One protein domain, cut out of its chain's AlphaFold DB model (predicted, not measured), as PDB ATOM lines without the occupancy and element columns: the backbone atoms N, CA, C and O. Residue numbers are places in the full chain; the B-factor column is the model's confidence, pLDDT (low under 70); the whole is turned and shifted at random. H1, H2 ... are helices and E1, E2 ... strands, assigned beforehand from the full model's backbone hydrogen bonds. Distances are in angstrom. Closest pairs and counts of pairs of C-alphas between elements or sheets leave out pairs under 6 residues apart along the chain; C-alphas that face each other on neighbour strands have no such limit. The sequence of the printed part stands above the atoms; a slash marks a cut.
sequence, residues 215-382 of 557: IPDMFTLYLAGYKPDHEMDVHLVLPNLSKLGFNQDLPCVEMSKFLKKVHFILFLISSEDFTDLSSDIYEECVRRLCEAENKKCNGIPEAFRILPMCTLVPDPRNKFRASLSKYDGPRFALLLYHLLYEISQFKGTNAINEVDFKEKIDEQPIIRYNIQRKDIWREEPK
ATOM      1  N   ILE A 215     117.928 142.374 131.306       88.69
ATOM      2  CA  ILE A 215     116.480 142.346 131.023       88.69
ATOM      3  C   ILE A 215     116.190 142.056 129.539       88.69
ATOM      4  O   ILE A 215     115.459 141.098 129.263       88.69
ATOM      5  N   PRO A 216     116.724 142.835 128.575       86.56
ATOM      6  CA  PRO A 216     116.528 142.563 127.150       86.56
ATOM      7  C   PRO A 216     116.930 141.147 126.737       86.56
ATOM      8  O   PRO A 216     116.218 140.490 125.972       86.56
ATOM      9  N   ASP A 217     118.037 140.653 127.283       89.88
ATOM     10  CA  ASP A 217     118.530 139.306 127.046       89.88
ATOM     11  C   ASP A 217     117.567 138.251 127.561       89.88
ATOM     12  O   ASP A 217     117.301 137.276 126.864       89.88
ATOM     13  N   MET A 218     117.021 138.429 128.765       92.50
ATOM     14  CA  MET A 218     116.047 137.496 129.325       92.50
ATOM     15  C   MET A 218     114.767 137.453 128.490       92.50
ATOM     16  O   MET A 218     114.215 136.377 128.253       92.50
ATOM     17  N   PHE A 219     114.307 138.602 127.990       90.81
ATOM     18  CA  PHE A 219     113.138 138.659 127.111       90.81
ATOM     19  C   PHE A 219     113.418 137.956 125.780       90.81
ATOM     20  O   PHE A 219     112.615 137.132 125.340       90.81
ATOM     21  N   THR A 220     114.578 138.211 125.175       88.25
ATOM     22  CA  THR A 220     115.014 137.552 123.933       88.25
ATOM     23  C   THR A 220     115.146 136.041 124.128       88.25
ATOM     24  O   THR A 220     114.607 135.260 123.339       88.25
ATOM     25  N   LEU A 221     115.761 135.622 125.234       89.62
ATOM     26  CA  LEU A 221     115.925 134.226 125.619       89.62
ATOM     27  C   LEU A 221     114.576 133.528 125.781       89.62
ATOM     28  O   LEU A 221     114.376 132.448 125.226       89.62
ATOM     29  N   TYR A 222     113.629 134.144 126.491       88.94
ATOM     30  CA  TYR A 222     112.295 133.579 126.685       88.94
ATOM     31  C   TYR A 222     111.533 133.443 125.358       88.94
ATOM     32  O   TYR A 222     110.825 132.459 125.127       88.94
ATOM     33  N   LEU A 223     111.672 134.424 124.461       85.00
ATOM     34  CA  LEU A 223     110.989 134.435 123.168       85.00
ATOM     35  C   LEU A 223     111.590 133.455 122.164       85.00
ATOM     36  O   LEU A 223     110.855 132.843 121.382       85.00
ATOM     37  N   ALA A 224     112.912 133.324 122.139       83.06
ATOM     38  CA  ALA A 224     113.617 132.746 121.001       83.06
ATOM     39  C   ALA A 224     114.636 131.656 121.359       83.06
ATOM     40  O   ALA A 224     115.107 130.959 120.462       83.06
ATOM     41  N   GLY A 225     114.935 131.461 122.646       86.19
ATOM     42  CA  GLY A 225     115.910 130.472 123.116       86.19
ATOM     43  C   GLY A 225     117.364 130.865 122.838       86.19
ATOM     44  O   GLY A 225     118.244 130.008 122.857       86.19
ATOM     45  N   TYR A 226     117.634 132.139 122.555       86.75
ATOM     46  CA  TYR A 226     118.978 132.669 122.335       86.75
ATOM     47  C   TYR A 226     119.119 134.085 122.895       86.75
ATOM     48  O   TYR A 226     118.120 134.747 123.178       86.75
ATOM     49  N   LYS A 227     120.364 134.542 123.022       88.94
ATOM     50  CA  LYS A 227     120.734 135.916 123.373       88.94
ATOM     51  C   LYS A 227     121.632 136.533 122.296       88.94
ATOM     52  O   LYS A 227     122.260 135.769 121.563       88.94
ATOM     53  N   PRO A 228     121.706 137.868 122.190       85.00
ATOM     54  CA  PRO A 228     122.738 138.538 121.404       85.00
ATOM     55  C   PRO A 228     124.147 138.151 121.880       85.00
ATOM     56  O   PRO A 228     124.363 137.951 123.074       85.00
ATOM     57  N   ASP A 229     125.098 138.054 120.955       85.25
ATOM     58  CA  ASP A 229     126.519 137.968 121.286       85.25
ATOM     59  C   ASP A 229     127.107 139.381 121.393       85.25
ATOM     60  O   ASP A 229     127.411 140.044 120.398       85.25
ATOM     61  N   HIS A 230     127.243 139.854 122.632       82.69
ATOM     62  CA  HIS A 230     127.746 141.192 122.917       82.69
ATOM     63  C   HIS A 230     129.219 141.389 122.536       82.69
ATOM     64  O   HIS A 230     129.638 142.536 122.396       82.69
ATOM     65  N   GLU A 231     130.006 140.322 122.362       80.06
ATOM     66  CA  GLU A 231     131.403 140.441 121.919       80.06
ATOM     67  C   GLU A 231     131.498 140.873 120.449       80.06
ATOM     68  O   GLU A 231     132.491 141.467 120.034       80.06
ATOM     69  N   MET A 232     130.434 140.637 119.680       77.50
ATOM     70  CA  MET A 232     130.324 140.965 118.259       77.50
ATOM     71  C   MET A 232     129.658 142.328 118.002       77.50
ATOM     72  O   MET A 232     129.178 142.571 116.896       77.50
ATOM     73  N   ASP A 233     129.606 143.203 119.015       71.25
ATOM     74  CA  ASP A 233     128.980 144.538 118.959       71.25
ATOM     75  C   ASP A 233     127.469 144.496 118.631       71.25
ATOM     76  O   ASP A 233     126.871 145.444 118.120       71.25
ATOM     77  N   VAL A 234     126.820 143.365 118.937       75.19
ATOM     78  CA  VAL A 234     125.367 143.198 118.836       75.19
ATOM     79  C   VAL A 234     124.784 143.046 120.232       75.19
ATOM     80  O   VAL A 234     124.921 142.027 120.909       75.19
ATOM     81  N   HIS A 235     124.105 144.099 120.677       73.38
ATOM     82  CA  HIS A 235     123.614 144.184 122.050       73.38
ATOM     83  C   HIS A 235     122.118 143.926 122.186       73.38
ATOM     84  O   HIS A 235     121.665 143.558 123.263       73.38
ATOM     85  N   LEU A 236     121.341 144.081 121.114       75.62
ATOM     86  CA  LEU A 236     119.891 143.922 121.143       75.62
ATOM     87  C   LEU A 236     119.403 143.234 119.868       75.62
ATOM     88  O   LEU A 236     119.740 143.654 118.765       75.62
ATOM     89  N   VAL A 237     118.575 142.200 120.017       76.56
ATOM     90  CA  VAL A 237     117.979 141.474 118.888       76.56
ATOM     91  C   VAL A 237     116.482 141.337 119.115       76.56
ATOM     92  O   VAL A 237     116.054 140.833 120.149       76.56
ATOM     93  N   LEU A 238     115.680 141.751 118.132       75.06
ATOM     94  CA  LEU A 238     114.232 141.542 118.127       75.06
ATOM     95  C   LEU A 238     113.901 140.244 117.372       75.06
ATOM     96  O   LEU A 238     114.148 140.163 116.168       75.06
ATOM     97  N   PRO A 239     113.341 139.212 118.035       78.19
ATOM     98  CA  PRO A 239     112.957 137.978 117.355       78.19
ATOM     99  C   PRO A 239     111.788 138.195 116.390       78.19
ATOM    100  O   PRO A 239     110.781 138.791 116.762       78.19
ATOM    101  N   ASN A 240     111.847 137.635 115.180       71.06
ATOM    102  CA  ASN A 240     110.761 137.778 114.205       71.06
ATOM    103  C   ASN A 240     109.429 137.177 114.719       71.06
ATOM    104  O   ASN A 240     109.283 135.953 114.818       71.06
ATOM    105  N   LEU A 241     108.437 138.044 114.970       67.06
ATOM    106  CA  LEU A 241     107.095 137.693 115.463       67.06
ATOM    107  C   LEU A 241     106.404 136.602 114.635       67.06
ATOM    108  O   LEU A 241     105.789 135.697 115.199       67.06
ATOM    109  N   SER A 242     106.511 136.660 113.303       63.66
ATOM    110  CA  SER A 242     105.836 135.713 112.397       63.66
ATOM    111  C   SER A 242     106.338 134.275 112.556       63.66
ATOM    112  O   SER A 242     105.631 133.318 112.247       63.66
ATOM    113  N   LYS A 243     107.551 134.114 113.090       63.09
ATOM    114  CA  LYS A 243     108.222 132.829 113.300       63.09
ATOM    115  C   LYS A 243     108.189 132.384 114.764       63.09
ATOM    116  O   LYS A 243     108.732 131.334 115.116       63.09
ATOM    117  N   LEU A 244     107.491 133.130 115.627       65.12
ATOM    118  CA  LEU A 244     107.251 132.721 117.010       65.12
ATOM    119  C   LEU A 244     106.264 131.539 117.130       65.12
ATOM    120  O   LEU A 244     106.129 130.966 118.209       65.12
ATOM    121  N   GLY A 245     105.650 131.104 116.024       57.72
ATOM    122  CA  GLY A 245     104.772 129.932 116.005       57.72
ATOM    123  C   GLY A 245     103.438 130.174 116.710       57.72
ATOM    124  O   GLY A 245     102.831 129.228 117.203       57.72
ATOM    125  N   PHE A 246     102.978 131.429 116.777       62.44
ATOM    126  CA  PHE A 246     101.590 131.719 117.124       62.44
ATOM    127  C   PHE A 246     100.717 131.061 116.048       62.44
ATOM    128  O   PHE A 246     100.661 131.548 114.918       62.44
ATOM    129  N   ASN A 247     100.117 129.907 116.353       49.94
ATOM    130  CA  ASN A 247      99.231 129.222 115.416       49.94
ATOM    131  C   ASN A 247      98.151 130.190 114.915       49.94
ATOM    132  O   ASN A 247      97.693 131.071 115.648       49.94
ATOM    133  N   GLN A 248      97.726 129.981 113.668       48.53
ATOM    134  CA  GLN A 248      96.703 130.749 112.945       48.53
ATOM    135  C   GLN A 248      95.321 130.784 113.645       48.53
ATOM    136  O   GLN A 248      94.397 131.419 113.143       48.53
ATOM    137  N   ASP A 249      95.194 130.156 114.817       45.56
ATOM    138  CA  ASP A 249      93.978 130.024 115.622       45.56
ATOM    139  C   ASP A 249      93.769 131.152 116.652       45.56
ATOM    140  O   ASP A 249      92.744 131.173 117.340       45.56
ATOM    141  N   LEU A 250      94.706 132.103 116.776       49.94
ATOM    142  CA  LEU A 250      94.429 133.399 117.406       49.94
ATOM    143  C   LEU A 250      94.081 134.407 116.302       49.94
ATOM    144  O   LEU A 250      94.949 134.727 115.484       49.94
ATOM    145  N   PRO A 251      92.849 134.947 116.245       48.38
ATOM    146  CA  PRO A 251      92.489 135.887 115.198       48.38
ATOM    147  C   PRO A 251      93.411 137.110 115.275       48.38
ATOM    148  O   PRO A 251      93.462 137.806 116.290       48.38
ATOM    149  N   CYS A 252      94.111 137.395 114.173       51.53
ATOM    150  CA  CYS A 252      95.001 138.547 113.963       51.53
ATOM    151  C   CYS A 252      94.415 139.882 114.488       51.53
ATOM    152  O   CYS A 252      95.135 140.789 114.902       51.53
ATOM    153  N   VAL A 253      93.086 139.984 114.550       52.06
ATOM    154  CA  VAL A 253      92.339 141.113 115.115       52.06
ATOM    155  C   VAL A 253      92.470 141.234 116.638       52.06
ATOM    156  O   VAL A 253      92.687 142.335 117.137       52.06
ATOM    157  N   GLU A 254      92.322 140.145 117.392       56.72
ATOM    158  CA  GLU A 254      92.426 140.151 118.860       56.72
ATOM    159  C   GLU A 254      93.873 140.398 119.295       56.72
ATOM    160  O   GLU A 254      94.129 141.181 120.209       56.72
ATOM    161  N   MET A 255      94.805 139.848 118.516       57.50
ATOM    162  CA  MET A 255      96.224 140.160 118.568       57.50
ATOM    163  C   MET A 255      96.466 141.657 118.367       57.50
ATOM    164  O   MET A 255      96.914 142.338 119.279       57.50
ATOM    165  N   SER A 256      96.074 142.214 117.219       55.56
ATOM    166  CA  SER A 256      96.241 143.638 116.908       55.56
ATOM    167  C   SER A 256      95.608 144.553 117.964       55.56
ATOM    168  O   SER A 256      96.193 145.576 118.309       55.56
ATOM    169  N   LYS A 257      94.448 144.187 118.526       62.25
ATOM    170  CA  LYS A 257      93.810 144.923 119.630       62.25
ATOM    171  C   LYS A 257      94.639 144.866 120.913       62.25
ATOM    172  O   LYS A 257      94.844 145.905 121.533       62.25
ATOM    173  N   PHE A 258      95.125 143.687 121.298       62.53
ATOM    174  CA  PHE A 258      95.999 143.521 122.459       62.53
ATOM    175  C   PHE A 258      97.314 144.292 122.286       62.53
ATOM    176  O   PHE A 258      97.681 145.062 123.168       62.53
ATOM    177  N   LEU A 259      97.965 144.173 121.125       58.62
ATOM    178  CA  LEU A 259      99.210 144.875 120.804       58.62
ATOM    179  C   LEU A 259      99.035 146.392 120.812       58.62
ATOM    180  O   LEU A 259      99.826 147.093 121.434       58.62
ATOM    181  N   LYS A 260      97.962 146.912 120.201       59.47
ATOM    182  CA  LYS A 260      97.642 148.348 120.246       59.47
ATOM    183  C   LYS A 260      97.431 148.835 121.679       59.47
ATOM    184  O   LYS A 260      97.914 149.908 122.021       59.47
ATOM    185  N   LYS A 261      96.751 148.045 122.518       62.81
ATOM    186  CA  LYS A 261      96.535 148.371 123.934       62.81
ATOM    187  C   LYS A 261      97.835 148.364 124.735       62.81
ATOM    188  O   LYS A 261      98.084 149.323 125.451       62.81
ATOM    189  N   VAL A 262      98.654 147.316 124.617       59.00
ATOM    190  CA  VAL A 262      99.942 147.208 125.325       59.00
ATOM    191  C   VAL A 262     100.888 148.315 124.876       59.00
ATOM    192  O   VAL A 262     101.451 148.992 125.722       59.00
ATOM    193  N   HIS A 263     101.007 148.563 123.573       60.34
ATOM    194  CA  HIS A 263     101.839 149.644 123.053       60.34
ATOM    195  C   HIS A 263     101.389 151.019 123.565       60.34
ATOM    196  O   HIS A 263     102.206 151.783 124.065       60.34
ATOM    197  N   PHE A 264     100.085 151.310 123.517       56.25
ATOM    198  CA  PHE A 264      99.536 152.551 124.065       56.25
ATOM    199  C   PHE A 264      99.805 152.689 125.570       56.25
ATOM    200  O   PHE A 264     100.195 153.750 126.039       56.25
ATOM    201  N   ILE A 265      99.645 151.600 126.319       56.91
ATOM    202  CA  ILE A 265      99.957 151.539 127.744       56.91
ATOM    203  C   ILE A 265     101.439 151.846 128.005       56.91
ATOM    204  O   ILE A 265     101.738 152.708 128.827       56.91
ATOM    205  N   LEU A 266     102.358 151.162 127.319       58.19
ATOM    206  CA  LEU A 266     103.801 151.323 127.517       58.19
ATOM    207  C   LEU A 266     104.275 152.730 127.140       58.19
ATOM    208  O   LEU A 266     105.164 153.265 127.790       58.19
ATOM    209  N   PHE A 267     103.623 153.357 126.160       55.72
ATOM    210  CA  PHE A 267     103.873 154.746 125.788       55.72
ATOM    211  C   PHE A 267     103.457 155.758 126.874       55.72
ATOM    212  O   PHE A 267     104.023 156.847 126.961       55.72
ATOM    213  N   LEU A 268     102.449 155.440 127.693       51.09
ATOM    214  CA  LEU A 268     101.881 156.369 128.678       51.09
ATOM    215  C   LEU A 268     102.535 156.314 130.063       51.09
ATOM    216  O   LEU A 268     102.348 157.239 130.858       51.09
ATOM    217  N   ILE A 269     103.244 155.234 130.385       63.31
ATOM    218  CA  ILE A 269     103.848 155.066 131.707       63.31
ATOM    219  C   ILE A 269     105.130 155.891 131.841       63.31
ATOM    220  O   ILE A 269     105.827 156.157 130.864       63.31
ATOM    221  N   SER A 270     105.448 156.330 133.063       64.06
ATOM    222  CA  SER A 270     106.731 157.001 133.290       64.06
ATOM    223  C   SER A 270     107.889 156.013 133.170       64.06
ATOM    224  O   SER A 270     107.709 154.807 133.292       64.06
ATOM    225  N   SER A 271     109.098 156.512 132.967       65.75
ATOM    226  CA  SER A 271     110.317 155.701 132.888       65.75
ATOM    227  C   SER A 271     110.614 154.908 134.173       65.75
ATOM    228  O   SER A 271     111.152 153.805 134.101       65.75
ATOM    229  N   GLU A 272     110.208 155.419 135.340       69.88
ATOM    230  CA  GLU A 272     110.220 154.690 136.619       69.88
ATOM    231  C   GLU A 272     109.192 153.545 136.623       69.88
ATOM    232  O   GLU A 272     109.507 152.411 136.975       69.88
ATOM    233  N   ASP A 273     107.975 153.803 136.139       73.38
ATOM    234  CA  ASP A 273     106.935 152.774 136.026       73.38
ATOM    235  C   ASP A 273     107.303 151.693 134.990       73.38
ATOM    236  O   ASP A 273     107.018 150.515 135.200       73.38
ATOM    237  N   PHE A 274     107.942 152.078 133.879       75.31
ATOM    238  CA  PHE A 274     108.435 151.174 132.834       75.31
ATOM    239  C   PHE A 274     109.521 150.242 133.364       75.31
ATOM    240  O   PHE A 274     109.540 149.043 133.085       75.31
ATOM    241  N   THR A 275     110.410 150.813 134.163       75.19
ATOM    242  CA  THR A 275     111.458 150.108 134.883       75.19
ATOM    243  C   THR A 275     110.879 149.054 135.832       75.19
ATOM    244  O   THR A 275     111.241 147.880 135.747       75.19
ATOM    245  N   ASP A 276     109.948 149.462 136.698       81.88
ATOM    246  CA  ASP A 276     109.285 148.577 137.657       81.88
ATOM    247  C   ASP A 276     108.558 147.430 136.949       81.88
ATOM    248  O   ASP A 276     108.675 146.268 137.340       81.88
ATOM    249  N   LEU A 277     107.838 147.763 135.875       85.69
ATOM    250  CA  LEU A 277     107.131 146.805 135.036       85.69
ATOM    251  C   LEU A 277     108.093 145.795 134.395       85.69
ATOM    252  O   LEU A 277     107.815 144.597 134.393       85.69
ATOM    253  N   SER A 278     109.222 146.272 133.869       85.69
ATOM    254  CA  SER A 278     110.231 145.425 133.231       85.69
ATOM    255  C   SER A 278     110.880 144.468 134.232       85.69
ATOM    256  O   SER A 278     111.050 143.294 133.910       85.69
ATOM    257  N   SER A 279     111.169 144.927 135.456       86.88
ATOM    258  CA  SER A 279     111.674 144.073 136.541       86.88
ATOM    259  C   SER A 279     110.639 143.023 136.973       86.88
ATOM    260  O   SER A 279     110.949 141.833 137.040       86.88
ATOM    261  N   ASP A 280     109.372 143.415 137.160       90.81
ATOM    262  CA  ASP A 280     108.300 142.480 137.534       90.81
ATOM    263  C   ASP A 280     108.115 141.365 136.481       90.81
ATOM    264  O   ASP A 280     107.893 140.198 136.812       90.81
ATOM    265  N   ILE A 281     108.236 141.710 135.198       92.88
ATOM    266  CA  ILE A 281     108.109 140.769 134.079       92.88
ATOM    267  C   ILE A 281     109.371 139.918 133.893       92.88
ATOM    268  O   ILE A 281     109.266 138.739 133.545       92.88
ATOM    269  N   TYR A 282     110.553 140.475 134.164       92.75
ATOM    270  CA  TYR A 282     111.804 139.721 134.234       92.75
ATOM    271  C   TYR A 282     111.714 138.605 135.281       92.75
ATOM    272  O   TYR A 282     111.985 137.442 134.977       92.75
ATOM    273  N   GLU A 283     111.244 138.923 136.488       91.56
ATOM    274  CA  GLU A 283     111.064 137.925 137.544       91.56
ATOM    275  C   GLU A 283     110.057 136.836 137.151       91.56
ATOM    276  O   GLU A 283     110.266 135.660 137.457       91.56
ATOM    277  N   GLU A 284     108.986 137.191 136.434       93.19
ATOM    278  CA  GLU A 284     108.033 136.217 135.896       93.19
ATOM    279  C   GLU A 284     108.680 135.293 134.846       93.19
ATOM    280  O   GLU A 284     108.391 134.093 134.831       93.19
ATOM    281  N   CYS A 285     109.589 135.803 134.003       93.19
ATOM    282  CA  CYS A 285     110.362 134.975 133.069       93.19
ATOM    283  C   CYS A 285     111.212 133.947 133.825       93.19
ATOM    284  O   CYS A 285     111.128 132.748 133.540       93.19
ATOM    285  N   VAL A 286     111.968 134.398 134.833       91.94
ATOM    286  CA  VAL A 286     112.790 133.527 135.688       91.94
ATOM    287  C   VAL A 286     111.918 132.499 136.415       91.94
ATOM    288  O   VAL A 286     112.252 131.312 136.443       91.94
ATOM    289  N   ARG A 287     110.753 132.901 136.938       92.25
ATOM    290  CA  ARG A 287     109.799 131.980 137.573       92.25
ATOM    291  C   ARG A 287     109.350 130.879 136.614       92.25
ATOM    292  O   ARG A 287     109.387 129.711 136.993       92.25
ATOM    293  N   ARG A 288     108.928 131.229 135.393       90.94
ATOM    294  CA  ARG A 288     108.469 130.259 134.381       90.94
ATOM    295  C   ARG A 288     109.592 129.315 133.937       90.94
ATOM    296  O   ARG A 288     109.345 128.125 133.761       90.94
ATOM    297  N   LEU A 289     110.825 129.812 133.822       89.56
ATOM    298  CA  LEU A 289     112.011 128.989 133.546       89.56
ATOM    299  C   LEU A 289     112.287 127.981 134.671       89.56
ATOM    300  O   LEU A 289     112.547 126.807 134.407       89.56
ATOM    301  N   CYS A 290     112.188 128.420 135.925       88.50
ATOM    302  CA  CYS A 290     112.315 127.557 137.096       88.50
ATOM    303  C   CYS A 290     111.168 126.533 137.191       88.50
ATOM    304  O   CYS A 290     111.408 125.364 137.485       88.50
ATOM    305  N   GLU A 291     109.926 126.940 136.910       87.88
ATOM    306  CA  GLU A 291     108.759 126.048 136.846       87.88
ATOM    307  C   GLU A 291     108.978 124.917 135.829       87.88
ATOM    308  O   GLU A 291     108.747 123.749 136.152       87.88
ATOM    309  N   ALA A 292     109.474 125.253 134.633       87.38
ATOM    310  CA  ALA A 292     109.748 124.297 133.565       87.38
ATOM    311  C   ALA A 292     110.791 123.242 133.965       87.38
ATOM    312  O   ALA A 292     110.592 122.053 133.711       87.38
ATOM    313  N   GLU A 293     111.876 123.646 134.632       86.19
ATOM    314  CA  GLU A 293     112.887 122.699 135.122       86.19
ATOM    315  C   GLU A 293     112.338 121.808 136.236       86.19
ATOM    316  O   GLU A 293     112.553 120.595 136.231       86.19
ATOM    317  N   ASN A 294     111.555 122.372 137.156       82.94
ATOM    318  CA  ASN A 294     110.995 121.596 138.258       82.94
ATOM    319  C   ASN A 294     109.978 120.551 137.777       82.94
ATOM    320  O   ASN A 294     109.965 119.415 138.261       82.94
ATOM    321  N   LYS A 295     109.175 120.904 136.761       83.12
ATOM    322  CA  LYS A 295     108.216 119.998 136.115       83.12
ATOM    323  C   LYS A 295     108.888 118.717 135.607       83.12
ATOM    324  O   LYS A 295     108.256 117.665 135.652       83.12
ATOM    325  N   LYS A 296     110.151 118.787 135.170       80.44
ATOM    326  CA  LYS A 296     110.918 117.632 134.670       80.44
ATOM    327  C   LYS A 296     111.285 116.628 135.770       80.44
ATOM    328  O   LYS A 296     111.454 115.455 135.459       80.44
ATOM    329  N   CYS A 297     111.406 117.068 137.026       71.38
ATOM    330  CA  CYS A 297     111.926 116.238 138.118       71.38
ATOM    331  C   CYS A 297     110.860 115.849 139.155       71.38
ATOM    332  O   CYS A 297     110.779 114.686 139.530       71.38
ATOM    333  N   ASN A 298     110.045 116.804 139.623       69.19
ATOM    334  CA  ASN A 298     109.266 116.649 140.864       69.19
ATOM    335  C   ASN A 298     107.800 117.127 140.766       69.19
ATOM    336  O   ASN A 298     107.102 117.203 141.780       69.19
ATOM    337  N   GLY A 299     107.319 117.476 139.566       70.38
ATOM    338  CA  GLY A 299     106.060 118.211 139.395       70.38
ATOM    339  C   GLY A 299     106.189 119.688 139.802       70.38
ATOM    340  O   GLY A 299     107.280 120.165 140.100       70.38
ATOM    341  N   ILE A 300     105.086 120.447 139.778       69.69
ATOM    342  CA  ILE A 300     105.101 121.903 140.026       69.69
ATOM    343  C   ILE A 300     104.584 122.196 141.445       69.69
ATOM    344  O   ILE A 300     103.377 122.064 141.679       69.69
ATOM    345  N   PRO A 301     105.439 122.623 142.398       76.94
ATOM    346  CA  PRO A 301     104.988 123.078 143.704       76.94
ATOM    347  C   PRO A 301     104.103 124.315 143.559       76.94
ATOM    348  O   PRO A 301     104.403 125.199 142.759       76.94
ATOM    349  N   GLU A 302     103.072 124.423 144.397       77.19
ATOM    350  CA  GLU A 302     102.141 125.562 144.379       77.19
ATOM    351  C   GLU A 302     102.865 126.915 144.470       77.19
ATOM    352  O   GLU A 302     102.517 127.858 143.769       77.19
ATOM    353  N   ALA A 303     103.942 126.977 145.262       76.00
ATOM    354  CA  ALA A 303     104.760 128.177 145.414       76.00
ATOM    355  C   ALA A 303     105.322 128.687 144.080       76.00
ATOM    356  O   ALA A 303     105.406 129.888 143.891       76.00
ATOM    357  N   PHE A 304     105.657 127.801 143.138       82.81
ATOM    358  CA  PHE A 304     106.250 128.184 141.858       82.81
ATOM    359  C   PHE A 304     105.219 128.657 140.836       82.81
ATOM    360  O   PHE A 304     105.626 128.995 139.735       82.81
ATOM    361  N   ARG A 305     103.912 128.686 141.140       85.38
ATOM    362  CA  ARG A 305     102.866 128.999 140.147       85.38
ATOM    363  C   ARG A 305     102.623 130.486 139.924       85.38
ATOM    364  O   ARG A 305     102.125 130.842 138.857       85.38
ATOM    365  N   ILE A 306     102.945 131.315 140.912       90.25
ATOM    366  CA  ILE A 306     102.777 132.772 140.900       90.25
ATOM    367  C   ILE A 306     104.009 133.427 141.518       90.25
ATOM    368  O   ILE A 306     104.725 132.786 142.287       90.25
ATOM    369  N   LEU A 307     104.262 134.697 141.206       90.31
ATOM    370  CA  LEU A 307     105.301 135.445 141.908       90.31
ATOM    371  C   LEU A 307     104.952 135.591 143.403       90.31
ATOM    372  O   LEU A 307     103.790 135.840 143.741       90.31
ATOM    373  N   PRO A 308     105.942 135.452 144.301       88.00
ATOM    374  CA  PRO A 308     105.732 135.569 145.737       88.00
ATOM    375  C   PRO A 308     105.368 137.011 146.109       88.00
ATOM    376  O   PRO A 308     105.839 137.975 145.495       88.00
ATOM    377  N   MET A 309     104.547 137.158 147.153       84.31
ATOM    378  CA  MET A 309     104.209 138.471 147.697       84.31
ATOM    379  C   MET A 309     105.461 139.140 148.260       84.31
ATOM    380  O   MET A 309     106.176 138.580 149.090       84.31
ATOM    381  N   CYS A 310     105.676 140.380 147.847       81.38
ATOM    382  CA  CYS A 310     106.755 141.219 148.312       81.38
ATOM    383  C   CYS A 310     106.218 142.220 149.345       81.38
ATOM    384  O   CYS A 310     105.457 143.120 149.006       81.38
ATOM    385  N   THR A 311     106.615 142.101 150.615       74.56
ATOM    386  CA  THR A 311     106.107 142.990 151.682       74.56
ATOM    387  C   THR A 311     106.583 144.440 151.569       74.56
ATOM    388  O   THR A 311     106.022 145.299 152.235       74.56
ATOM    389  N   LEU A 312     107.620 144.714 150.766       71.00
ATOM    390  CA  LEU A 312     108.113 146.077 150.510       71.00
ATOM    391  C   LEU A 312     107.406 146.747 149.326       71.00
ATOM    392  O   LEU A 312     107.590 147.935 149.086       71.00
ATOM    393  N   VAL A 313     106.605 145.987 148.582       75.31
ATOM    394  CA  VAL A 313     105.893 146.460 147.400       75.31
ATOM    395  C   VAL A 313     104.417 146.692 147.755       75.31
ATOM    396  O   VAL A 313     103.823 145.858 148.441       75.31
ATOM    397  N   PRO A 314     103.785 147.784 147.283       80.62
ATOM    398  CA  PRO A 314     102.372 148.047 147.546       80.62
ATOM    399  C   PRO A 314     101.439 146.937 147.039       80.62
ATOM    400  O   PRO A 314     101.664 146.353 145.974       80.62
ATOM    401  N   ASP A 315     100.328 146.708 147.746       82.12
ATOM    402  CA  ASP A 315      99.332 145.678 147.409       82.12
ATOM    403  C   ASP A 315      98.843 145.705 145.950       82.12
ATOM    404  O   ASP A 315      98.749 144.630 145.351       82.12
ATOM    405  N   PRO A 316      98.566 146.866 145.317       84.00
ATOM    406  CA  PRO A 316      98.202 146.902 143.899       84.00
ATOM    407  C   PRO A 316      99.276 146.298 142.984       84.00
ATOM    408  O   PRO A 316      98.952 145.552 142.060       84.00
ATOM    409  N   ARG A 317     100.560 146.556 143.268       83.94
ATOM    410  CA  ARG A 317     101.686 146.007 142.497       83.94
ATOM    411  C   ARG A 317     101.893 144.523 142.800       83.94
ATOM    412  O   ARG A 317     102.104 143.753 141.872       83.94
ATOM    413  N   ASN A 318     101.725 144.077 144.047       86.50
ATOM    414  CA  ASN A 318     101.719 142.642 144.368       86.50
ATOM    415  C   ASN A 318     100.598 141.882 143.641       86.50
ATOM    416  O   ASN A 318     100.834 140.801 143.104       86.50
ATOM    417  N   LYS A 319      99.387 142.451 143.577       88.12
ATOM    418  CA  LYS A 319      98.261 141.873 142.822       88.12
ATOM    419  C   LYS A 319      98.581 141.768 141.332       88.12
ATOM    420  O   LYS A 319      98.309 140.729 140.732       88.12
ATOM    421  N   PHE A 320      99.184 142.809 140.756       88.88
ATOM    422  CA  PHE A 320      99.656 142.804 139.373       88.88
ATOM    423  C   PHE A 320     100.710 141.715 139.129       88.88
ATOM    424  O   PHE A 320     100.524 140.861 138.262       88.88
ATOM    425  N   ARG A 321     101.761 141.667 139.949       90.38
ATOM    426  CA  ARG A 321     102.823 140.652 139.872       90.38
ATOM    427  C   ARG A 321     102.262 139.234 139.922       90.38
ATOM    428  O   ARG A 321     102.576 138.414 139.068       90.38
ATOM    429  N   ALA A 322     101.359 138.955 140.863       89.50
ATOM    430  CA  ALA A 322     100.701 137.653 140.950       89.50
ATOM    431  C   ALA A 322      99.840 137.353 139.711       89.50
ATOM    432  O   ALA A 322      99.760 136.210 139.273       89.50
ATOM    433  N   SER A 323      99.204 138.366 139.118       89.44
ATOM    434  CA  SER A 323      98.381 138.195 137.919       89.44
ATOM    435  C   SER A 323      99.165 137.964 136.621       89.44
ATOM    436  O   SER A 323      98.552 137.529 135.647       89.44
ATOM    437  N   LEU A 324     100.489 138.177 136.596       90.56
ATOM    438  CA  LEU A 324     101.331 137.867 135.430       90.56
ATOM    439  C   LEU A 324     101.299 136.371 135.068       90.56
ATOM    440  O   LEU A 324     101.394 136.003 133.896       90.56
ATOM    441  N   SER A 325     101.050 135.502 136.052       88.19
ATOM    442  CA  SER A 325     100.865 134.065 135.831       88.19
ATOM    443  C   SER A 325      99.628 133.728 134.988       88.19
ATOM    444  O   SER A 325      99.530 132.618 134.474       88.19
ATOM    445  N   LYS A 326      98.672 134.662 134.859       84.94
ATOM    446  CA  LYS A 326      97.419 134.465 134.115       84.94
ATOM    447  C   LYS A 326      97.589 134.633 132.606       84.94
ATOM    448  O   LYS A 326      96.689 134.251 131.864       84.94
ATOM    449  N   TYR A 327      98.697 135.221 132.144       82.94
ATOM    450  CA  TYR A 327      98.984 135.290 130.713       82.94
ATOM    451  C   TYR A 327      99.366 133.903 130.198       82.94
ATOM    452  O   TYR A 327     100.340 133.310 130.672       82.94
ATOM    453  N   ASP A 328      98.652 133.422 129.185       78.06
ATOM    454  CA  ASP A 328      99.071 132.257 128.410       78.06
ATOM    455  C   ASP A 328     100.376 132.538 127.645       78.06
ATOM    456  O   ASP A 328     100.846 133.679 127.565       78.06
ATOM    457  N   GLY A 329     100.994 131.481 127.106       80.25
ATOM    458  CA  GLY A 329     102.259 131.585 126.370       80.25
ATOM    459  C   GLY A 329     102.239 132.683 125.296       80.25
ATOM    460  O   GLY A 329     103.087 133.578 125.348       80.25
ATOM    461  N   PRO A 330     101.241 132.691 124.387       79.00
ATOM    462  CA  PRO A 330     101.141 133.705 123.347       79.00
ATOM    463  C   PRO A 330     101.035 135.141 123.868       79.00
ATOM    464  O   PRO A 330     101.848 135.978 123.479       79.00
ATOM    465  N   ARG A 331     100.085 135.448 124.770       79.56
ATOM    466  CA  ARG A 331      99.903 136.823 125.278       79.56
ATOM    467  C   ARG A 331     101.111 137.310 126.071       79.56
ATOM    468  O   ARG A 331     101.474 138.479 125.949       79.56
ATOM    469  N   PHE A 332     101.750 136.426 126.839       86.31
ATOM    470  CA  PHE A 332     102.970 136.772 127.565       86.31
ATOM    471  C   PHE A 332     104.125 137.079 126.604       86.31
ATOM    472  O   PHE A 332     104.776 138.107 126.748       86.31
ATOM    473  N   ALA A 333     104.328 136.261 125.567       83.94
ATOM    474  CA  ALA A 333     105.362 136.500 124.559       83.94
ATOM    475  C   ALA A 333     105.204 137.866 123.863       83.94
ATOM    476  O   ALA A 333     106.175 138.567 123.605       83.94
ATOM    477  N   LEU A 334     103.976 138.296 123.595       79.50
ATOM    478  CA  LEU A 334     103.746 139.590 122.952       79.50
ATOM    479  C   LEU A 334     104.018 140.764 123.883       79.50
ATOM    480  O   LEU A 334     104.551 141.777 123.440       79.50
ATOM    481  N   LEU A 335     103.674 140.625 125.165       85.56
ATOM    482  CA  LEU A 335     104.039 141.605 126.183       85.56
ATOM    483  C   LEU A 335     105.564 141.783 126.232       85.56
ATOM    484  O   LEU A 335     106.039 142.915 126.172       85.56
ATOM    485  N   LEU A 336     106.319 140.678 126.249       87.88
ATOM    486  CA  LEU A 336     107.785 140.706 126.199       87.88
ATOM    487  C   LEU A 336     108.308 141.361 124.922       87.88
ATOM    488  O   LEU A 336     109.184 142.218 124.994       87.88
ATOM    489  N   TYR A 337     107.764 140.990 123.761       83.69
ATOM    490  CA  TYR A 337     108.187 141.560 122.483       83.69
ATOM    491  C   TYR A 337     107.977 143.077 122.445       83.69
ATOM    492  O   TYR A 337     108.854 143.810 122.002       83.69
ATOM    493  N   HIS A 338     106.837 143.568 122.939       77.88
ATOM    494  CA  HIS A 338     106.563 145.002 122.976       77.88
ATOM    495  C   HIS A 338     107.458 145.763 123.947       77.88
ATOM    496  O   HIS A 338     107.890 146.860 123.612       77.88
ATOM    497  N   LEU A 339     107.766 145.189 125.110       81.88
ATOM    498  CA  LEU A 339     108.746 145.778 126.023       81.88
ATOM    499  C   LEU A 339     110.130 145.831 125.384       81.88
ATOM    500  O   LEU A 339     110.794 146.857 125.452       81.88
ATOM    501  N   LEU A 340     110.540 144.753 124.716       78.81
ATOM    502  CA  LEU A 340     111.815 144.683 124.009       78.81
ATOM    503  C   LEU A 340     111.889 145.704 122.862       78.81
ATOM    504  O   LEU A 340     112.912 146.361 122.685       78.81
ATOM    505  N   TYR A 341     110.793 145.876 122.120       76.44
ATOM    506  CA  TYR A 341     110.664 146.907 121.092       76.44
ATOM    507  C   TYR A 341     110.747 148.311 121.697       76.44
ATOM    508  O   TYR A 341     111.466 149.154 121.181       76.44
ATOM    509  N   GLU A 342     110.069 148.574 122.812       73.50
ATOM    510  CA  GLU A 342     110.134 149.880 123.469       73.50
ATOM    511  C   GLU A 342     111.557 150.185 123.972       73.50
ATOM    512  O   GLU A 342     112.080 151.276 123.743       73.50
ATOM    513  N   ILE A 343     112.241 149.194 124.558       72.69
ATOM    514  CA  ILE A 343     113.659 149.304 124.939       72.69
ATOM    515  C   ILE A 343     114.532 149.647 123.720       72.69
ATOM    516  O   ILE A 343     115.462 150.449 123.848       72.69
ATOM    517  N   SER A 344     114.232 149.088 122.540       67.44
ATOM    518  CA  SER A 344     114.964 149.413 121.309       67.44
ATOM    519  C   SER A 344     114.760 150.866 120.873       67.44
ATOM    520  O   SER A 344     115.702 151.493 120.390       67.44
ATOM    521  N   GLN A 345     113.576 151.440 121.114       63.50
ATOM    522  CA  GLN A 345     113.290 152.842 120.795       63.50
ATOM    523  C   GLN A 345     114.014 153.816 121.734       63.50
ATOM    524  O   GLN A 345     114.538 154.832 121.277       63.50
ATOM    525  N   PHE A 346     114.078 153.513 123.037       54.28
ATOM    526  CA  PHE A 346     114.693 154.396 124.037       54.28
ATOM    527  C   PHE A 346     116.194 154.617 123.829       54.28
ATOM    528  O   PHE A 346     116.714 155.668 124.200       54.28
ATOM    529  N   LYS A 347     116.905 153.642 123.256       45.72
ATOM    530  CA  LYS A 347     118.370 153.679 123.205       45.72
ATOM    531  C   LYS A 347     118.961 154.391 121.985       45.72
ATOM    532  O   LYS A 347     120.178 154.518 121.946       45.72
ATOM    533  N   GLY A 348     118.167 154.836 121.000       35.94
ATOM    534  CA  GLY A 348     118.699 155.495 119.790       35.94
ATOM    535  C   GLY A 348     119.854 154.722 119.130       35.94
ATOM    536  O   GLY A 348     120.748 155.315 118.532       35.94
ATOM    537  N   THR A 349     119.886 153.402 119.325       36.91
ATOM    538  CA  THR A 349     121.039 152.567 119.015       36.91
ATOM    539  C   THR A 349     121.009 152.251 117.532       36.91
ATOM    540  O   THR A 349     120.060 151.653 117.035       36.91
ATOM    541  N   ASN A 350     122.091 152.568 116.827       30.48
ATOM    542  CA  ASN A 350     122.364 152.050 115.482       30.48
ATOM    543  C   ASN A 350     122.657 150.524 115.486       30.48
ATOM    544  O   ASN A 350     123.323 150.030 114.586       30.48
ATOM    545  N   ALA A 351     122.183 149.776 116.491       35.56
ATOM    546  CA  ALA A 351     122.505 148.372 116.767       35.56
ATOM    547  C   ALA A 351     121.259 147.471 116.671       35.56
ATOM    548  O   ALA A 351     121.054 146.584 117.498       35.56
ATOM    549  N   ILE A 352     120.385 147.732 115.695       35.44
ATOM    550  CA  ILE A 352     119.221 146.886 115.413       35.44
ATOM    551  C   ILE A 352     119.562 146.009 114.212       35.44
ATOM    552  O   ILE A 352     119.495 146.468 113.075       35.44
ATOM    553  N   ASN A 353     119.872 144.739 114.468       42.69
ATOM    554  CA  ASN A 353     119.796 143.698 113.447       42.69
ATOM    555  C   ASN A 353     118.505 142.901 113.691       42.69
ATOM    556  O   ASN A 353     118.376 142.197 114.696       42.69
ATOM    557  N   GLU A 354     117.520 143.029 112.798       40.50
ATOM    558  CA  GLU A 354     116.420 142.060 112.737       40.50
ATOM    559  C   GLU A 354     116.993 140.737 112.216       40.50
ATOM    560  O   GLU A 354     117.469 140.669 111.086       40.50
ATOM    561  N   VAL A 355     116.979 139.685 113.040       43.00
ATOM    562  CA  VAL A 355     117.541 138.380 112.657       43.00
ATOM    563  C   VAL A 355     116.433 137.449 112.171       43.00
ATOM    564  O   VAL A 355     115.482 137.143 112.901       43.00
ATOM    565  N   ASP A 356     116.558 136.962 110.934       37.06
ATOM    566  CA  ASP A 356     115.578 136.071 110.324       37.06
ATOM    567  C   ASP A 356     115.845 134.582 110.640       37.06
ATOM    568  O   ASP A 356     116.892 134.048 110.299       37.06
ATOM    569  N   PHE A 357     114.871 133.836 111.198       35.69
ATOM    570  CA  PHE A 357     115.039 132.396 111.541       35.69
ATOM    571  C   PHE A 357     115.284 131.452 110.327       35.69
ATOM    572  O   PHE A 357     115.338 130.236 110.504       35.69
ATOM    573  N   LYS A 358     115.319 131.953 109.083       35.03
ATOM    574  CA  LYS A 358     115.592 131.141 107.875       35.03
ATOM    575  C   LYS A 358     116.871 131.537 107.139       35.03
ATOM    576  O   LYS A 358     117.330 130.740 106.323       35.03
ATOM    577  N   GLU A 359     117.446 132.705 107.415       37.62
ATOM    578  CA  GLU A 359     118.853 132.918 107.080       37.62
ATOM    579  C   GLU A 359     119.677 131.931 107.900       37.62
ATOM    580  O   GLU A 359     119.210 131.456 108.937       37.62
ATOM    581  N   LYS A 360     120.855 131.533 107.418       37.66
ATOM    582  CA  LYS A 360     121.714 130.603 108.152       37.66
ATOM    583  C   LYS A 360     121.994 131.194 109.532       37.66
ATOM    584  O   LYS A 360     122.841 132.062 109.685       37.66
ATOM    585  N   ILE A 361     121.256 130.732 110.537       44.66
ATOM    586  CA  ILE A 361     121.334 131.278 111.893       44.66
ATOM    587  C   ILE A 361     122.742 131.056 112.479       44.66
ATOM    588  O   ILE A 361     123.156 131.776 113.376       44.66
ATOM    589  N   ASP A 362     123.493 130.102 111.928       43.41
ATOM    590  CA  ASP A 362     124.892 129.832 112.268       43.41
ATOM    591  C   ASP A 362     125.863 130.955 111.832       43.41
ATOM    592  O   ASP A 362     127.026 130.931 112.218       43.41
ATOM    593  N   GLU A 363     125.405 131.940 111.046       49.59
ATOM    594  CA  GLU A 363     126.180 133.117 110.612       49.59
ATOM    595  C   GLU A 363     125.812 134.398 111.401       49.59
ATOM    596  O   GLU A 363     126.371 135.462 111.143       49.59
ATOM    597  N   GLN A 364     124.885 134.321 112.366       60.25
ATOM    598  CA  GLN A 364     124.412 135.467 113.156       60.25
ATOM    599  C   GLN A 364     125.119 135.529 114.526       60.25
ATOM    600  O   GLN A 364     125.314 134.481 115.145       60.25
ATOM    601  N   PRO A 365     125.466 136.726 115.044       69.88
ATOM    602  CA  PRO A 365     126.154 136.893 116.327       69.88
ATOM    603  C   PRO A 365     125.185 136.691 117.502       69.88
ATOM    604  O   PRO A 365     124.739 137.641 118.148       69.88
ATOM    605  N   ILE A 366     124.790 135.439 117.739       78.25
ATOM    606  CA  ILE A 366     123.880 135.036 118.813       78.25
ATOM    607  C   ILE A 366     124.403 133.806 119.558       78.25
ATOM    608  O   ILE A 366     125.032 132.919 118.985       78.25
ATOM    609  N   ILE A 367     124.042 133.696 120.835       78.25
ATOM    610  CA  ILE A 367     124.362 132.551 121.691       78.25
ATOM    611  C   ILE A 367     123.078 131.768 121.965       78.25
ATOM    612  O   ILE A 367     122.120 132.299 122.533       78.25
ATOM    613  N   ARG A 368     123.040 130.495 121.559       80.50
ATOM    614  CA  ARG A 368     121.866 129.622 121.718       80.50
ATOM    615  C   ARG A 368     121.880 128.866 123.039       80.50
ATOM    616  O   ARG A 368     122.906 128.345 123.464       80.50
ATOM    617  N   TYR A 369     120.691 128.704 123.602       83.50
ATOM    618  CA  TYR A 369     120.452 127.942 124.818       83.50
ATOM    619  C   TYR A 369     119.468 126.807 124.544       83.50
ATOM    620  O   TYR A 369     118.595 126.898 123.679       83.50
ATOM    621  N   ASN A 370     119.591 125.718 125.301       79.00
ATOM    622  CA  ASN A 370     118.699 124.566 125.178       79.00
ATOM    623  C   ASN A 370     117.372 124.805 125.922       79.00
ATOM    624  O   ASN A 370     117.054 124.122 126.893       79.00
ATOM    625  N   ILE A 371     116.620 125.815 125.482       78.06
ATOM    626  CA  ILE A 371     115.317 126.196 126.032       78.06
ATOM    627  C   ILE A 371     114.297 126.121 124.899       78.06
ATOM    628  O   ILE A 371     114.372 126.879 123.932       78.06
ATOM    629  N   GLN A 372     113.332 125.205 125.003       72.62
ATOM    630  CA  GLN A 372     112.268 125.073 124.008       72.62
ATOM    631  C   GLN A 372     110.996 125.766 124.495       72.62
ATOM    632  O   GLN A 372     110.580 125.575 125.633       72.62
ATOM    633  N   ARG A 373     110.318 126.514 123.612       72.62
ATOM    634  CA  ARG A 373     109.064 127.221 123.946       72.62
ATOM    635  C   ARG A 373     108.018 126.314 124.589       72.62
ATOM    636  O   ARG A 373     107.396 126.704 125.567       72.62
ATOM    637  N   LYS A 374     107.868 125.091 124.079       71.62
ATOM    638  CA  LYS A 374     106.929 124.085 124.604       71.62
ATOM    639  C   LYS A 374     107.191 123.705 126.071       71.62
ATOM    640  O   LYS A 374     106.283 123.240 126.747       71.62
ATOM    641  N   ASP A 375     108.419 123.898 126.556       73.81
ATOM    642  CA  ASP A 375     108.793 123.570 127.932       73.81
ATOM    643  C   ASP A 375     108.362 124.680 128.907       73.81
ATOM    644  O   ASP A 375     108.094 124.399 130.074       73.81
ATOM    645  N   ILE A 376     108.278 125.930 128.430       76.31
ATOM    646  CA  ILE A 376     108.055 127.143 129.242       76.31
ATOM    647  C   ILE A 376     106.695 127.818 129.009       76.31
ATOM    648  O   ILE A 376     106.262 128.631 129.830       76.31
ATOM    649  N   TRP A 377     106.022 127.539 127.892       76.06
ATOM    650  CA  TRP A 377     104.704 128.085 127.576       76.06
ATOM    651  C   TRP A 377     103.619 127.185 128.160       76.06
ATOM    652  O   TRP A 377     103.593 125.981 127.918       76.06
ATOM    653  N   ARG A 378     102.703 127.773 128.934       65.12
ATOM    654  CA  ARG A 378     101.538 127.043 129.441       65.12
ATOM    655  C   ARG A 378     100.516 126.826 128.328       65.12
ATOM    656  O   ARG A 378     100.193 127.762 127.601       65.12
ATOM    657  N   GLU A 379      99.972 125.613 128.279       58.31
ATOM    658  CA  GLU A 379      98.832 125.216 127.434       58.31
ATOM    659  C   GLU A 379      97.471 125.366 128.161       58.31
ATOM    660  O   GLU A 379      96.443 124.928 127.654       58.31
ATOM    661  N   GLU A 380      97.448 125.960 129.365       49.41
ATOM    662  CA  GLU A 380      96.244 126.130 130.201       49.41
ATOM    663  C   GLU A 380      95.136 126.960 129.501       49.41
ATOM    664  O   GLU A 380      95.443 127.788 128.641       49.41
ATOM    665  N   PRO A 381      93.840 126.725 129.814       44.56
ATOM    666  CA  PRO A 381      92.732 127.071 128.925       44.56
ATOM    667  C   PRO A 381      92.619 128.571 128.657       44.56
ATOM    668  O   PRO A 381      92.938 129.409 129.503       44.56
ATOM    669  N   LYS A 382      92.122 128.880 127.452       48.44
ATOM    670  CA  LYS A 382      91.890 130.228 126.923       48.44
ATOM    671  C   LYS A 382      91.292 131.131 128.003       48.44
ATOM    672  O   LYS A 382      90.189 130.899 128.484       48.44
TER     673      LYS A 382
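Overview. This is residues 215 to 382 of the 557 residues of a protein of Thelohanellus kitauei (UniProt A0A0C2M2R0). H1 and H6 cross near the middle of a rounded body, with the long H3 packed on H1, H5 and little H4 packed on H3 away from H1, and H2 packed on H6. On the side of H1 away from H3 lie two short strand pairs: E1 with E4, a small antiparallel pair, and E2 with E3, which is loosely formed and meets only at a point. The printed part has 168 residues, with seven named helices and four named strands in the order H1, E1, E2, H2, H3, H4, H5, H6, E3, E4, H7; E1 and E4 are antiparallel, and the class is mostly helix. It is compact, with a radius of gyration of the C-alphas of 16.3 A and spans of 43 by 41 by 36 A.

Along the chain. The strands are E1, residues 226 to 228, E4, residues 366 to 368, E2, residues 236 to 239, and E3, residues 352 to 355. H1, residues 215 to 224, starts at C-alpha 215 (116.480, 142.346, 131.023) and is 14.2 A long. H6, residues 329 to 346, is 26.1 A long, and H2, residues 252 to 268, 24.1 A. H3, residues 271 to 297, measures 39.8 A from C-alpha 271 (110.317, 155.701, 132.888) to C-alpha 297 (111.926, 116.238, 138.118). H5, residues 315 to 326, is 17.5 A long; H4, residues 302 to 305, and H7, residues 373 to 376, have four residues each.

Arrangement. E1 and E4 are antiparallel neighbours at 158 degrees, with N 227 and O 367 within hydrogen-bond range at 2.9 A. E2 and E3 meet only at a point, where C-alphas 238 and 354 face each other at 5.8 A. The closest C-alphas of H1 and E1, Asp 217 and Lys 227, are 5.5 A apart. H1 touches H6 at a steep tilt of 42 degrees, opposite ways, closest at C-alphas Phe 219 and Leu 336, 5.8 A. Residues 259 to 266 of H2 touch H6, closest at C-alphas His 263 and His 338, 6.6 A. H3, the hub, touches four helices: H1 at C-alphas Tyr 282 and Ile 215, 6.3 A; H5 at Asp 280 and Arg 321, 6.2 A; H4 at Glu 291 and Phe 304, 6.0 A; H7 at Ala 292 and Ile 376, 5.4 A. Every O i to N i+4 pair is within hydrogen-bond range in H1, H2 and H6, against 21 of 23 in H3 and 6 of 8 in H5; H4 and H7 are too short for such a pair.

Size, cuts and confidence. The two C-alphas farthest apart, Thr 311 and Lys 360, are 47.9 A apart. The printed part has no cut, and the one long link is E2 to H2, residues 240 to 251. Mean pLDDT of the printed part is 72.0; it is under 70 in 61 residues, among them 241 to 272, 344 to 365 and 378 to 382.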